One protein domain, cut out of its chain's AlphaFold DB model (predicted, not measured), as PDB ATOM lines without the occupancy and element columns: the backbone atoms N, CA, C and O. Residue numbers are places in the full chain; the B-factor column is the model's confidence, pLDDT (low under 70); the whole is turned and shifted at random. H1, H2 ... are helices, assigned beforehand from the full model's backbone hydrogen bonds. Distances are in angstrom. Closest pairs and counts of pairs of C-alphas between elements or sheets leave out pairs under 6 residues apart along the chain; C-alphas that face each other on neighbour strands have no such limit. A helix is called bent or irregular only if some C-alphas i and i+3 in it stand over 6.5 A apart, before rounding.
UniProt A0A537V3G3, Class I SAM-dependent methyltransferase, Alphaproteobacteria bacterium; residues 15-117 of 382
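This is residues 15 to 117 of the 382 residues of the protein "Class I SAM-dependent methyltransferase" of Alphaproteobacteria bacterium (UniProt A0A537V3G3). Two helical hairpins, H1 with H2 and H3 with H4, cross each other at one end of an elongated body, and the offset hairpin of H5 and H6 carries the body on to the other end. The short H7 packs where H5 and H6 meet, and residues 89 to 95, of which 93 to 95 belong to H6, stick out. The printed part has 103 residues with seven named helices, H1 to H7 in chain order, and no named strand; its class is all helix. It is compact, with a radius of gyration of the C-alphas of 14.1 A, and spans 45 by 25 by 20 A.

Find C-alpha 93 at (187.474, 228.984, 124.373); from there the longest helix, H6, runs 20.4 A to C-alpha 106 at (187.535, 248.971, 120.279). H7 follows at residues 108 to 112, 6.4 A long. Before H6, look for H5 at residues 71 to 82, 16.1 A, and H4 at 58 to 69, 16.0 A. H3 is residues 44 to 53, 14.3 A, and H2 is residues 30 to 41, 16.1 A. H1, residues 15 to 24, begins at (175.344, 239.500, 99.218) and is 15.7 A long; it is irregular, but only just, with C-alphas 15 and 18 7.0 A apart.

Start at Ala 103 of H6: its C-alpha is 5.4 A from that of Val 80, the closest pair of the hairpin H5 and H6, which run opposite ways at a shallow tilt of 22 degrees. H5 touches H6 with residues 76 to 80 alone, and H6 touches H5 with residues 103 to 106 alone. H7 touches H6, closest at the C-alphas of Ala 103 and Ala 111, 5.2 A. H7 also touches H5, closest at Ala 77 and Ala 110, 5.1 A between C-alphas. Going on, H5 and H2 only just touch, with 3 pairs of C-alphas within 8 A; the closest, Leu 39 and Val 81, are 6.8 A apart. H1 and H2 form a hairpin at a shallow tilt of 10 degrees, with the C-alphas of Ala 19 and Ala 33 closest at 5.4 A. H3 and H4 form another at 29 degrees, closest at Leu 51 and Gln 64, 6.6 A between C-alphas. H2 and H4 touch at 73 degrees, only just about perpendicular, with the C-alphas of Ala 30 and Leu 63 closest at 5.8 A. H6 is apart from H1, H2, H3 and H4. Every O i to N i+4 pair is within hydrogen-bond range in H2, H3, H4, H5 and H7; in H1 it is 5 of 6 and in H6 9 of 10.

Look to Glu 56 and Thr 94 for the two C-alphas farthest apart, 45.9 A. The printed part has no cut and no long link; the link H5 to H6, 10 residues, is short and the others are tight. The mean pLDDT of the printed part is 85.7, and residues 84 to 91 are under 70.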
ATOM      1  N   ALA A  15     175.156 239.717  97.785       89.12
ATOM      2  CA  ALA A  15     175.344 239.500  99.218       89.12
ATOM      3  C   ALA A  15     174.482 240.417 100.117       89.12
ATOM      4  O   ALA A  15     174.176 240.046 101.246       89.12
ATOM      5  N   ALA A  16     174.062 241.592  99.635       91.12
ATOM      6  CA  ALA A  16     173.239 242.544 100.388       91.12
ATOM      7  C   ALA A  16     171.729 242.271 100.277       91.12
ATOM      8  O   ALA A  16     170.945 242.704 101.127       91.12
ATOM      9  N   ARG A  17     171.302 241.559  99.228       92.38
ATOM     10  CA  ARG A  17     169.881 241.379  98.891       92.38
ATOM     11  C   ARG A  17     169.081 240.644  99.974       92.38
ATOM     12  O   ARG A  17     167.968 241.095 100.236       92.38
ATOM     13  N   PRO A  18     169.594 239.583 100.638       90.31
ATOM     14  CA  PRO A  18     168.843 238.895 101.689       90.31
ATOM     15  C   PRO A  18     168.483 239.813 102.863       90.31
ATOM     16  O   PRO A  18     167.325 239.858 103.269       90.31
ATOM     17  N   ALA A  19     169.446 240.602 103.349       88.31
ATOM     18  CA  ALA A  19     169.238 241.527 104.463       88.31
ATOM     19  C   ALA A  19     168.191 242.598 104.123       88.31
ATOM     20  O   ALA A  19     167.259 242.845 104.889       88.31
ATOM     21  N   LEU A  20     168.301 243.196 102.931       91.75
ATOM     22  CA  LEU A  20     167.350 244.202 102.457       91.75
ATOM     23  C   LEU A  20     165.948 243.621 102.259       91.75
ATOM     24  O   LEU A  20     164.969 244.270 102.621       91.75
ATOM     25  N   ALA A  21     165.837 242.404 101.721       89.25
ATOM     26  CA  ALA A  21     164.553 241.739 101.533       89.25
ATOM     27  C   ALA A  21     163.846 241.488 102.876       89.25
ATOM     28  O   ALA A  21     162.681 241.862 103.023       89.25
ATOM     29  N   CYS A  22     164.553 240.940 103.872       85.75
ATOM     30  CA  CYS A  22     164.009 240.722 105.216       85.75
ATOM     31  C   CYS A  22     163.563 242.038 105.874       85.75
ATOM     32  O   CYS A  22     162.491 242.105 106.477       85.75
ATOM     33  N   TYR A  23     164.357 243.102 105.737       88.62
ATOM     34  CA  TYR A  23     164.024 244.412 106.297       88.62
ATOM     35  C   TYR A  23     162.785 245.032 105.639       88.62
ATOM     36  O   TYR A  23     161.870 245.477 106.330       88.62
ATOM     37  N   LEU A  24     162.711 245.015 104.305       88.88
ATOM     38  CA  LEU A  24     161.565 245.552 103.564       88.88
ATOM     39  C   LEU A  24     160.277 244.750 103.811       88.88
ATOM     40  O   LEU A  24     159.187 245.318 103.744       88.88
ATOM     41  N   ALA A  25     160.394 243.461 104.140       86.75
ATOM     42  CA  ALA A  25     159.282 242.621 104.584       86.75
ATOM     43  C   ALA A  25     158.854 242.882 106.046       86.75
ATOM     44  O   ALA A  25     157.837 242.350 106.494       86.75
ATOM     45  N   GLY A  26     159.593 243.714 106.792       83.94
ATOM     46  CA  GLY A  26     159.339 244.007 108.203       83.94
ATOM     47  C   GLY A  26     159.707 242.857 109.144       83.94
ATOM     48  O   GLY A  26     159.168 242.777 110.248       83.94
ATOM     49  N   GLU A  27     160.580 241.948 108.704       83.19
ATOM     50  CA  GLU A  27     160.994 240.777 109.483       83.19
ATOM     51  C   GLU A  27     162.136 241.074 110.458       83.19
ATOM     52  O   GLU A  27     162.254 240.390 111.472       83.19
ATOM     53  N   ILE A  28     162.955 242.085 110.157       82.56
ATOM     54  CA  ILE A  28     164.097 242.514 110.973       82.56
ATOM     55  C   ILE A  28     164.096 244.035 111.156       82.56
ATOM     56  O   ILE A  28     163.539 244.765 110.330       82.56
ATOM     57  N   SER A  29     164.740 244.517 112.222       85.69
ATOM     58  CA  SER A  29     164.906 245.950 112.475       85.69
ATOM     59  C   SER A  29     165.886 246.599 111.493       85.69
ATOM     60  O   SER A  29     166.652 245.925 110.798       85.69
ATOM     61  N   ALA A  30     165.888 247.931 111.462       89.81
ATOM     62  CA  ALA A  30     166.824 248.707 110.656       89.81
ATOM     63  C   ALA A  30     168.283 248.485 111.104       89.81
ATOM     64  O   ALA A  30     169.173 248.342 110.270       89.81
ATOM     65  N   GLU A  31     168.524 248.385 112.411       87.94
ATOM     66  CA  GLU A  31     169.848 248.130 112.982       87.94
ATOM     67  C   GLU A  31     170.363 246.729 112.620       87.94
ATOM     68  O   GLU A  31     171.503 246.580 112.178       87.94
ATOM     69  N   VAL A  32     169.503 245.705 112.708       86.31
ATOM     70  CA  VAL A  32     169.840 244.334 112.284       86.31
ATOM     71  C   VAL A  32     170.122 244.284 110.781       86.31
ATOM     72  O   VAL A  32     171.059 243.608 110.355       86.31
ATOM     73  N   ALA A  33     169.365 245.027 109.970       89.25
ATOM     74  CA  ALA A  33     169.605 245.119 108.534       89.25
ATOM     75  C   ALA A  33     170.975 245.740 108.220       89.25
ATOM     76  O   ALA A  33     171.735 245.168 107.438       89.25
ATOM     77  N   ILE A  34     171.331 246.863 108.858       91.56
ATOM     78  CA  ILE A  34     172.656 247.486 108.696       91.56
ATOM     79  C   ILE A  34     173.766 246.549 109.175       91.56
ATOM     80  O   ILE A  34     174.769 246.413 108.479       91.56
ATOM     81  N   MET A  35     173.588 245.849 110.298       89.62
ATOM     82  CA  MET A  35     174.553 244.852 110.770       89.62
ATOM     83  C   MET A  35     174.778 243.755 109.722       89.62
ATOM     84  O   MET A  35     175.920 243.445 109.389       89.62
ATOM     85  N   GLN A  36     173.709 243.163 109.184       89.56
ATOM     86  CA  GLN A  36     173.827 242.112 108.171       89.56
ATOM     87  C   GLN A  36     174.488 242.631 106.888       89.56
ATOM     88  O   GLN A  36     175.320 241.939 106.304       89.56
ATOM     89  N   LEU A  37     174.174 243.865 106.479       91.44
ATOM     90  CA  LEU A  37     174.830 244.530 105.355       91.44
ATOM     91  C   LEU A  37     176.319 244.769 105.619       91.44
ATOM     92  O   LEU A  37     177.134 244.504 104.741       91.44
ATOM     93  N   LEU A  38     176.687 245.218 106.819       89.00
ATOM     94  CA  LEU A  38     178.078 245.413 107.223       89.00
ATOM     95  C   LEU A  38     178.854 244.090 107.188       89.00
ATOM     96  O   LEU A  38     179.951 244.035 106.640       89.00
ATOM     97  N   LEU A  39     178.269 243.005 107.696       86.62
ATOM     98  CA  LEU A  39     178.880 241.673 107.659       86.62
ATOM     99  C   LEU A  39     179.075 241.158 106.225       86.62
ATOM    100  O   LEU A  39     180.139 240.613 105.905       86.62
ATOM    101  N   ALA A  40     178.062 241.352 105.378       89.25
ATOM    102  CA  ALA A  40     178.042 240.896 103.992       89.25
ATOM    103  C   ALA A  40     178.977 241.705 103.081       89.25
ATOM    104  O   ALA A  40     179.636 241.135 102.214       89.25
ATOM    105  N   LEU A  41     179.036 243.025 103.268       89.25
ATOM    106  CA  LEU A  41     179.792 243.943 102.412       89.25
ATOM    107  C   LEU A  41     181.175 244.294 102.975       89.25
ATOM    108  O   LEU A  41     182.023 244.787 102.238       89.25
ATOM    109  N   GLY A  42     181.422 244.015 104.256       83.69
ATOM    110  CA  GLY A  42     182.726 244.150 104.906       83.69
ATOM    111  C   GLY A  42     183.135 245.571 105.291       83.69
ATOM    112  O   GLY A  42     184.244 245.738 105.777       83.69
ATOM    113  N   GLY A  43     182.285 246.582 105.092       86.38
ATOM    114  CA  GLY A  43     182.595 247.955 105.492       86.38
ATOM    115  C   GLY A  43     181.460 248.942 105.231       86.38
ATOM    116  O   GLY A  43     180.652 248.760 104.317       86.38
ATOM    117  N   MET A  44     181.412 250.012 106.025       87.81
ATOM    118  CA  MET A  44     180.321 250.995 105.979       87.81
ATOM    119  C   MET A  44     180.281 251.825 104.693       87.81
ATOM    120  O   MET A  44     179.199 252.219 104.268       87.81
ATOM    121  N   GLU A  45     181.417 252.031 104.024       89.19
ATOM    122  CA  GLU A  45     181.449 252.698 102.715       89.19
ATOM    123  C   GLU A  45     180.663 251.895 101.664       89.19
ATOM    124  O   GLU A  45     179.841 252.442 100.924       89.19
ATOM    125  N   ALA A  46     180.852 250.573 101.642       90.81
ATOM    126  CA  ALA A  46     180.122 249.688 100.742       90.81
ATOM    127  C   ALA A  46     178.623 249.634 101.086       90.81
ATOM    128  O   ALA A  46     177.788 249.628 100.177       90.81
ATOM    129  N   VAL A  47     178.277 249.662 102.379       92.06
ATOM    130  CA  VAL A  47     176.883 249.768 102.845       92.06
ATOM    131  C   VAL A  47     176.247 251.069 102.350       92.06
ATOM    132  O   VAL A  47     175.210 251.022 101.690       92.06
ATOM    133  N   ALA A  48     176.886 252.218 102.582       92.06
ATOM    134  CA  ALA A  48     176.394 253.527 102.150       92.06
ATOM    135  C   ALA A  48     176.200 253.602 100.626       92.06
ATOM    136  O   ALA A  48     175.193 254.135 100.145       92.06
ATOM    137  N   LYS A  49     177.125 253.007  99.859       92.06
ATOM    138  CA  LYS A  49     177.030 252.918  98.399       92.06
ATOM    139  C   LYS A  49     175.851 252.057  97.939       92.06
ATOM    140  O   LYS A  49     175.143 252.471  97.026       92.06
ATOM    141  N   CYS A  50     175.618 250.893  98.556       92.88
ATOM    142  CA  CYS A  50     174.453 250.063  98.225       92.88
ATOM    143  C   CYS A  50     173.146 250.790  98.566       92.88
ATOM    144  O   CYS A  50     172.266 250.872  97.715       92.88
ATOM    145  N   LEU A  51     173.033 251.403  99.748       92.94
ATOM    146  CA  LEU A  51     171.811 252.125 100.126       92.94
ATOM    147  C   LEU A  51     171.509 253.306  99.194       92.94
ATOM    148  O   LEU A  51     170.351 253.530  98.859       92.94
ATOM    149  N   SER A  52     172.535 254.025  98.733       91.44
ATOM    150  CA  SER A  52     172.388 255.130  97.774       91.44
ATOM    151  C   SER A  52     171.961 254.686  96.367       91.44
ATOM    152  O   SER A  52     171.476 255.506  95.595       91.44
ATOM    153  N   ALA A  53     172.143 253.408  96.013       90.88
ATOM    154  CA  ALA A  53     171.721 252.857  94.723       90.88
ATOM    155  C   ALA A  53     170.242 252.432  94.704       90.88
ATOM    156  O   ALA A  53     169.691 252.159  93.636       90.88
ATOM    157  N   LEU A  54     169.599 252.355  95.872       90.44
ATOM    158  CA  LEU A  54     168.202 251.952  96.009       90.44
ATOM    159  C   LEU A  54     167.255 253.143  95.790       90.44
ATOM    160  O   LEU A  54     167.599 254.282  96.105       90.44
ATOM    161  N   PRO A  55     166.030 252.901  95.285       88.12
ATOM    162  CA  PRO A  55     165.045 253.960  95.107       88.12
ATOM    163  C   PRO A  55     164.666 254.600  96.446       88.12
ATOM    164  O   PRO A  55     164.426 253.907  97.439       88.12
ATOM    165  N   GLU A  56     164.542 255.928  96.452       87.44
ATOM    166  CA  GLU A  56     164.167 256.680  97.646       87.44
ATOM    167  C   GLU A  56     162.783 256.283  98.169       87.44
ATOM    168  O   GLU A  56     161.746 256.551  97.557       87.44
ATOM    169  N   GLN A  57     162.765 255.681  99.355       89.38
ATOM    170  CA  GLN A  57     161.553 255.287 100.067       89.38
ATOM    171  C   GLN A  57     161.761 255.469 101.576       89.38
ATOM    172  O   GLN A  57     162.901 255.397 102.041       89.38
ATOM    173  N   PRO A  58     160.693 255.664 102.378       91.88
ATOM    174  CA  PRO A  58     160.819 255.874 103.823       91.88
ATOM    175  C   PRO A  58     161.655 254.806 104.542       91.88
ATOM    176  O   PRO A  58     162.459 255.147 105.405       91.88
ATOM    177  N   ALA A  59     161.520 253.535 104.148       90.38
ATOM    178  CA  ALA A  59     162.289 252.431 104.721       90.38
ATOM    179  C   ALA A  59     163.798 252.555 104.442       90.38
ATOM    180  O   ALA A  59     164.601 252.348 105.348       90.38
ATOM    181  N   ILE A  60     164.186 252.940 103.219       93.50
ATOM    182  CA  ILE A  60     165.593 253.141 102.838       93.50
ATOM    183  C   ILE A  60     166.167 254.387 103.514       93.50
ATOM    184  O   ILE A  60     167.267 254.325 104.056       93.50
ATOM    185  N   ARG A  61     165.392 255.478 103.600       92.12
ATOM    186  CA  ARG A  61     165.792 256.683 104.346       92.12
ATOM    187  C   ARG A  61     166.041 256.403 105.826       92.12
ATOM    188  O   ARG A  61     166.919 257.018 106.419       92.12
ATOM    189  N   ALA A  62     165.305 255.469 106.429       91.50
ATOM    190  CA  ALA A  62     165.571 255.052 107.803       91.50
ATOM    191  C   ALA A  62     166.940 254.359 107.943       91.50
ATOM    192  O   ALA A  62     167.674 254.681 108.875       91.50
ATOM    193  N   LEU A  63     167.312 253.484 106.995       92.12
ATOM    194  CA  LEU A  63     168.640 252.854 106.953       92.12
ATOM    195  C   LEU A  63     169.749 253.890 106.730       92.12
ATOM    196  O   LEU A  63     170.709 253.926 107.494       92.12
ATOM    197  N   GLN A  64     169.594 254.769 105.735       92.12
ATOM    198  CA  GLN A  64     170.542 255.855 105.453       92.12
ATOM    199  C   GLN A  64     170.726 256.760 106.674       92.12
ATOM    200  O   GLN A  64     171.849 257.036 107.080       92.12
ATOM    201  N   GLY A  65     169.627 257.115 107.341       90.44
ATOM    202  CA  GLY A  65     169.677 257.918 108.552       90.44
ATOM    203  C   GLY A  65     170.424 257.240 109.703       90.44
ATOM    204  O   GLY A  65     170.949 257.947 110.552       90.44
ATOM    205  N   ILE A  66     170.481 255.906 109.791       87.62
ATOM    206  CA  ILE A  66     171.344 255.227 110.779       87.62
ATOM    207  C   ILE A  66     172.812 255.400 110.391       87.62
ATOM    208  O   ILE A  66     173.614 255.798 111.231       87.62
ATOM    209  N   VAL A  67     173.142 255.162 109.117       87.12
ATOM    210  CA  VAL A  67     174.510 255.299 108.589       87.12
ATOM    211  C   VAL A  67     175.059 256.719 108.780       87.12
ATOM    212  O   VAL A  67     176.237 256.890 109.078       87.12
ATOM    213  N   GLU A  68     174.207 257.733 108.639       84.56
ATOM    214  CA  GLU A  68     174.585 259.146 108.752       84.56
ATOM    215  C   GLU A  68     174.666 259.654 110.196       84.56
ATOM    216  O   GLU A  68     175.457 260.551 110.486       84.56
ATOM    217  N   ARG A  69     173.840 259.122 111.109       78.94
ATOM    218  CA  ARG A  69     173.683 259.694 112.456       78.94
ATOM    219  C   ARG A  69     174.829 259.389 113.409       78.94
ATOM    220  O   ARG A  69     175.067 260.199 114.298       78.94
ATOM    221  N   ASP A  70     175.513 258.258 113.247       74.62
ATOM    222  CA  ASP A  70     176.464 257.787 114.258       74.62
ATOM    223  C   ASP A  70     177.751 257.208 113.655       74.62
ATOM    224  O   ASP A  70     178.113 256.048 113.847       74.62
ATOM    225  N   ALA A  71     178.458 258.038 112.881       78.31
ATOM    226  CA  ALA A  71     179.686 257.638 112.195       78.31
ATOM    227  C   ALA A  71     180.770 257.093 113.149       78.31
ATOM    228  O   ALA A  71     181.528 256.204 112.766       78.31
ATOM    229  N   ALA A  72     180.839 257.600 114.386       78.56
ATOM    230  CA  ALA A  72     181.811 257.147 115.380       78.56
ATOM    231  C   ALA A  72     181.461 255.757 115.940       78.56
ATOM    232  O   ALA A  72     182.332 254.885 115.960       78.56
ATOM    233  N   ALA A  73     180.203 255.514 116.332       81.56
ATOM    234  CA  ALA A  73     179.770 254.184 116.767       81.56
ATOM    235  C   ALA A  73     179.923 253.148 115.644       81.56
ATOM    236  O   ALA A  73     180.465 252.058 115.855       81.56
ATOM    237  N   LEU A  74     179.545 253.529 114.421       85.12
ATOM    238  CA  LEU A  74     179.659 252.683 113.237       85.12
ATOM    239  C   LEU A  74     181.112 252.352 112.885       85.12
ATOM    240  O   LEU A  74     181.387 251.237 112.437       85.12
ATOM    241  N   ALA A  75     182.052 253.275 113.113       87.00
ATOM    242  CA  ALA A  75     183.478 252.995 112.963       87.00
ATOM    243  C   ALA A  75     183.942 251.915 113.955       87.00
ATOM    244  O   ALA A  75     184.635 250.979 113.557       87.00
ATOM    245  N   GLY A  76     183.493 251.988 115.213       87.50
ATOM    246  CA  GLY A  76     183.750 250.956 116.218       87.50
ATOM    247  C   GLY A  76     183.189 249.589 115.817       87.50
ATOM    248  O   GLY A  76     183.910 248.593 115.836       87.50
ATOM    249  N   ALA A  77     181.930 249.539 115.371       86.69
ATOM    250  CA  ALA A  77     181.309 248.303 114.893       86.69
ATOM    251  C   ALA A  77     182.010 247.720 113.656       86.69
ATOM    252  O   ALA A  77     182.188 246.506 113.560       86.69
ATOM    253  N   THR A  78     182.456 248.573 112.731       88.62
ATOM    254  CA  THR A  78     183.234 248.154 111.554       88.62
ATOM    255  C   THR A  78     184.554 247.520 111.974       88.62
ATOM    256  O   THR A  78     184.855 246.407 111.550       88.62
ATOM    257  N   ALA A  79     185.293 248.169 112.873       87.81
ATOM    258  CA  ALA A  79     186.556 247.648 113.378       87.81
ATOM    259  C   ALA A  79     186.381 246.307 114.122       87.81
ATOM    260  O   ALA A  79     187.209 245.410 113.971       87.81
ATOM    261  N   VAL A  80     185.277 246.110 114.856       85.81
ATOM    262  CA  VAL A  80     184.942 244.805 115.464       85.81
ATOM    263  C   VAL A  80     184.716 243.721 114.398       85.81
ATOM    264  O   VAL A  80     185.187 242.592 114.554       85.81
ATOM    265  N   VAL A  81     184.038 244.044 113.291       83.12
ATOM    266  CA  VAL A  81     183.831 243.105 112.171       83.12
ATOM    267  C   VAL A  81     185.149 242.760 111.475       83.12
ATOM    268  O   VAL A  81     185.394 241.587 111.184       83.12
ATOM    269  N   GLU A  82     186.010 243.750 111.242       82.50
ATOM    270  CA  GLU A  82     187.328 243.574 110.618       82.50
ATOM    271  C   GLU A  82     188.262 242.683 111.451       82.50
ATOM    272  O   GLU A  82     189.064 241.937 110.892       82.50
ATOM    273  N   GLN A  83     188.116 242.683 112.779       78.62
ATOM    274  CA  GLN A  83     188.871 241.813 113.690       78.62
ATOM    275  C   GLN A  83     188.405 240.346 113.704       78.62
ATOM    276  O   GLN A  83     189.007 239.520 114.395       78.62
ATOM    277  N   GLY A  84     187.357 240.001 112.949       67.50
ATOM    278  CA  GLY A  84     186.959 238.614 112.707       67.50
ATOM    279  C   GLY A  84     185.990 238.008 113.725       67.50
ATOM    280  O   GLY A  84     185.651 236.834 113.573       67.50
ATOM    281  N   LEU A  85     185.464 238.787 114.685       61.75
ATOM    282  CA  LEU A  85     184.501 238.314 115.704       61.75
ATOM    283  C   LEU A  85     183.252 237.640 115.085       61.75
ATOM    284  O   LEU A  85     182.592 236.817 115.715       61.75
ATOM    285  N   ALA A  86     182.933 237.960 113.826       53.28
ATOM    286  CA  ALA A  86     181.767 237.436 113.120       53.28
ATOM    287  C   ALA A  86     182.046 236.318 112.094       53.28
ATOM    288  O   ALA A  86     181.086 235.704 111.628       53.28
ATOM    289  N   ARG A  87     183.306 236.061 111.700       50.34
ATOM    290  CA  ARG A  87     183.621 235.241 110.505       50.34
ATOM    291  C   ARG A  87     184.212 233.857 110.798       50.34
ATOM    292  O   ARG A  87     183.970 232.951 110.010       50.34
ATOM    293  N   GLU A  88     184.880 233.650 111.934       49.22
ATOM    294  CA  GLU A  88     185.428 232.339 112.326       49.22
ATOM    295  C   GLU A  88     184.974 231.959 113.739       49.22
ATOM    296  O   GLU A  88     185.640 232.226 114.736       49.22
ATOM    297  N   ARG A  89     183.805 231.312 113.825       52.00
ATOM    298  CA  ARG A  89     183.282 230.690 115.054       52.00
ATOM    299  C   ARG A  89     183.804 229.257 115.210       52.00
ATOM    300  O   ARG A  89     183.035 228.334 115.446       52.00
ATOM    301  N   THR A  90     185.096 229.054 114.988       50.12
ATOM    302  CA  THR A  90     185.758 227.754 115.143       50.12
ATOM    303  C   THR A  90     187.044 227.983 115.912       50.12
ATOM    304  O   THR A  90     188.017 228.492 115.360       50.12
ATOM    305  N   GLY A  91     187.050 227.655 117.197       59.06
ATOM    306  CA  GLY A  91     188.231 227.847 118.025       59.06
ATOM    307  C   GLY A  91     187.980 227.458 119.470       59.06
ATOM    308  O   GLY A  91     186.869 227.593 119.970       59.06
ATOM    309  N   ALA A  92     189.026 226.988 120.148       76.38
ATOM    310  CA  ALA A  92     188.987 226.755 121.586       76.38
ATOM    311  C   ALA A  92     188.527 228.025 122.329       76.38
ATOM    312  O   ALA A  92     188.751 229.137 121.851       76.38
ATOM    313  N   ILE A  93     187.956 227.873 123.527       84.38
ATOM    314  CA  ILE A  93     187.474 228.984 124.373       84.38
ATOM    315  C   ILE A  93     188.512 230.115 124.508       84.38
ATOM    316  O   ILE A  93     188.152 231.291 124.520       84.38
ATOM    317  N   THR A  94     189.806 229.783 124.524       85.44
ATOM    318  CA  THR A  94     190.912 230.754 124.524       85.44
ATOM    319  C   THR A  94     190.867 231.725 123.338       85.44
ATOM    320  O   THR A  94     191.057 232.921 123.530       85.44
ATOM    321  N   ALA A  95     190.571 231.246 122.127       84.56
ATOM    322  CA  ALA A  95     190.481 232.096 120.940       84.56
ATOM    323  C   ALA A  95     189.280 233.051 121.022       84.56
ATOM    324  O   ALA A  95     189.403 234.225 120.682       84.56
ATOM    325  N   ILE A  96     188.143 232.564 121.529       84.81
ATOM    326  CA  ILE A  96     186.939 233.377 121.758       84.81
ATOM    327  C   ILE A  96     187.233 234.476 122.781       84.81
ATOM    328  O   ILE A  96     186.942 235.645 122.535       84.81
ATOM    329  N   ARG A  97     187.881 234.122 123.898       91.06
ATOM    330  CA  ARG A  97     188.341 235.082 124.905       91.06
ATOM    331  C   ARG A  97     189.202 236.182 124.286       91.06
ATOM    332  O   ARG A  97     188.921 237.357 124.492       91.06
ATOM    333  N   GLU A  98     190.227 235.814 123.520       89.75
ATOM    334  CA  GLU A  98     191.124 236.786 122.885       89.75
ATOM    335  C   GLU A  98     190.402 237.683 121.869       89.75
ATOM    336  O   GLU A  98     190.730 238.864 121.741       89.75
ATOM    337  N   GLN A  99     189.426 237.142 121.133       87.62
ATOM    338  CA  GLN A  99     188.601 237.924 120.211       87.62
ATOM    339  C   GLN A  99     187.765 238.970 120.959       87.62
ATOM    340  O   GLN A  99     187.761 240.133 120.556       87.62
ATOM    341  N   PHE A 100     187.111 238.591 122.059       91.69
ATOM    342  CA  PHE A 100     186.326 239.530 122.863       91.69
ATOM    343  C   PHE A 100     187.190 240.563 123.595       91.69
ATOM    344  O   PHE A 100     186.808 241.731 123.617       91.69
ATOM    345  N   ASP A 101     188.371 240.183 124.101       93.31
ATOM    346  CA  ASP A 101     189.333 241.120 124.706       93.31
ATOM    347  C   ASP A 101     189.769 242.212 123.709       93.31
ATOM    348  O   ASP A 101     189.891 243.382 124.074       93.31
ATOM    349  N   ARG A 102     189.967 241.862 122.430       91.88
ATOM    350  CA  ARG A 102     190.260 242.855 121.383       91.88
ATOM    351  C   ARG A 102     189.038 243.695 121.021       91.88
ATOM    352  O   ARG A 102     189.160 244.911 120.887       91.88
ATOM    353  N   ALA A 103     187.873 243.066 120.884       91.81
ATOM    354  CA  ALA A 103     186.653 243.742 120.457       91.81
ATOM    355  C   ALA A 103     186.178 244.783 121.483       91.81
ATOM    356  O   ALA A 103     185.847 245.907 121.104       91.81
ATOM    357  N   VAL A 104     186.191 244.448 122.779       95.19
ATOM    358  CA  VAL A 104     185.758 245.366 123.848       95.19
ATOM    359  C   VAL A 104     186.660 246.597 123.949       95.19
ATOM    360  O   VAL A 104     186.172 247.690 124.214       95.19
ATOM    361  N   ALA A 105     187.957 246.455 123.654       93.94
ATOM    362  CA  ALA A 105     188.896 247.576 123.624       93.94
ATOM    363  C   ALA A 105     188.617 248.569 122.478       93.94
ATOM    364  O   ALA A 105     189.040 249.723 122.548       93.94
ATOM    365  N   VAL A 106     187.919 248.133 121.425       93.00
ATOM    366  CA  VAL A 106     187.535 248.971 120.279       93.00
ATOM    367  C   VAL A 106     186.162 249.590 120.478       93.00
ATOM    368  O   VAL A 106     185.992 250.797 120.326       93.00
ATOM    369  N   SER A 107     185.168 248.754 120.763       94.19
ATOM    370  CA  SER A 107     183.789 249.183 120.944       94.19
ATOM    371  C   SER A 107     183.083 248.210 121.880       94.19
ATOM    372  O   SER A 107     182.635 247.151 121.432       94.19
ATOM    373  N   PRO A 108     182.953 248.559 123.170       94.69
ATOM    374  CA  PRO A 108     182.241 247.736 124.138       94.69
ATOM    375  C   PRO A 108     180.830 247.358 123.665       94.69
ATOM    376  O   PRO A 108     180.426 246.199 123.744       94.69
ATOM    377  N   GLU A 109     180.101 248.328 123.112       93.62
ATOM    378  CA  GLU A 109     178.732 248.167 122.633       93.62
ATOM    379  C   GLU A 109     178.636 247.158 121.479       93.62
ATOM    380  O   GLU A 109     177.830 246.224 121.521       93.62
ATOM    381  N   ALA A 110     179.473 247.318 120.451       89.06
ATOM    382  CA  ALA A 110     179.464 246.425 119.297       89.06
ATOM    383  C   ALA A 110     180.042 245.041 119.623       89.06
ATOM    384  O   ALA A 110     179.649 244.059 118.993       89.06
ATOM    385  N   ALA A 111     180.945 244.955 120.604       90.56
ATOM    386  CA  ALA A 111     181.527 243.696 121.048       90.56
ATOM    387  C   ALA A 111     180.480 242.785 121.701       90.56
ATOM    388  O   ALA A 111     180.435 241.606 121.373       90.56
ATOM    389  N   VAL A 112     179.622 243.315 122.584       88.31
ATOM    390  CA  VAL A 112     178.589 242.499 123.251       88.31
ATOM    391  C   VAL A 112     177.399 242.194 122.339       88.31
ATOM    392  O   VAL A 112     176.815 241.121 122.426       88.31
ATOM    393  N   ALA A 113     177.026 243.128 121.462       86.56
ATOM    394  CA  ALA A 113     175.931 242.928 120.522       86.56
ATOM    395  C   ALA A 113     176.162 243.773 119.270       86.56
ATOM    396  O   ALA A 113     175.906 244.978 119.249       86.56
ATOM    397  N   LEU A 114     176.617 243.127 118.196       86.56
ATOM    398  CA  LEU A 114     176.992 243.814 116.960       86.56
ATOM    399  C   LEU A 114     175.819 244.574 116.315       86.56
ATOM    400  O   LEU A 114     176.032 245.607 115.682       86.56
ATOM    401  N   TYR A 115     174.576 244.125 116.530       83.31
ATOM    402  CA  TYR A 115     173.378 244.828 116.057       83.31
ATOM    403  C   TYR A 115     173.193 246.202 116.709       83.31
ATOM    404  O   TYR A 115     172.416 247.004 116.207       83.31
ATOM    405  N   SER A 116     173.886 246.498 117.814       86.50
ATOM    406  CA  SER A 116     173.904 247.846 118.384       86.50
ATOM    407  C   SER A 116     174.605 248.851 117.484       86.50
ATOM    408  O   SER A 116     174.406 250.051 117.650       86.50
ATOM    409  N   LEU A 117     175.443 248.367 116.559       87.88
ATOM    410  CA  LEU A 117     176.266 249.191 115.684       87.88
ATOM    411  C   LEU A 117     177.151 250.173 116.469       87.88
ATOM    412  O   LEU A 117     177.453 251.257 115.983       87.88
TER     413      LEU A 117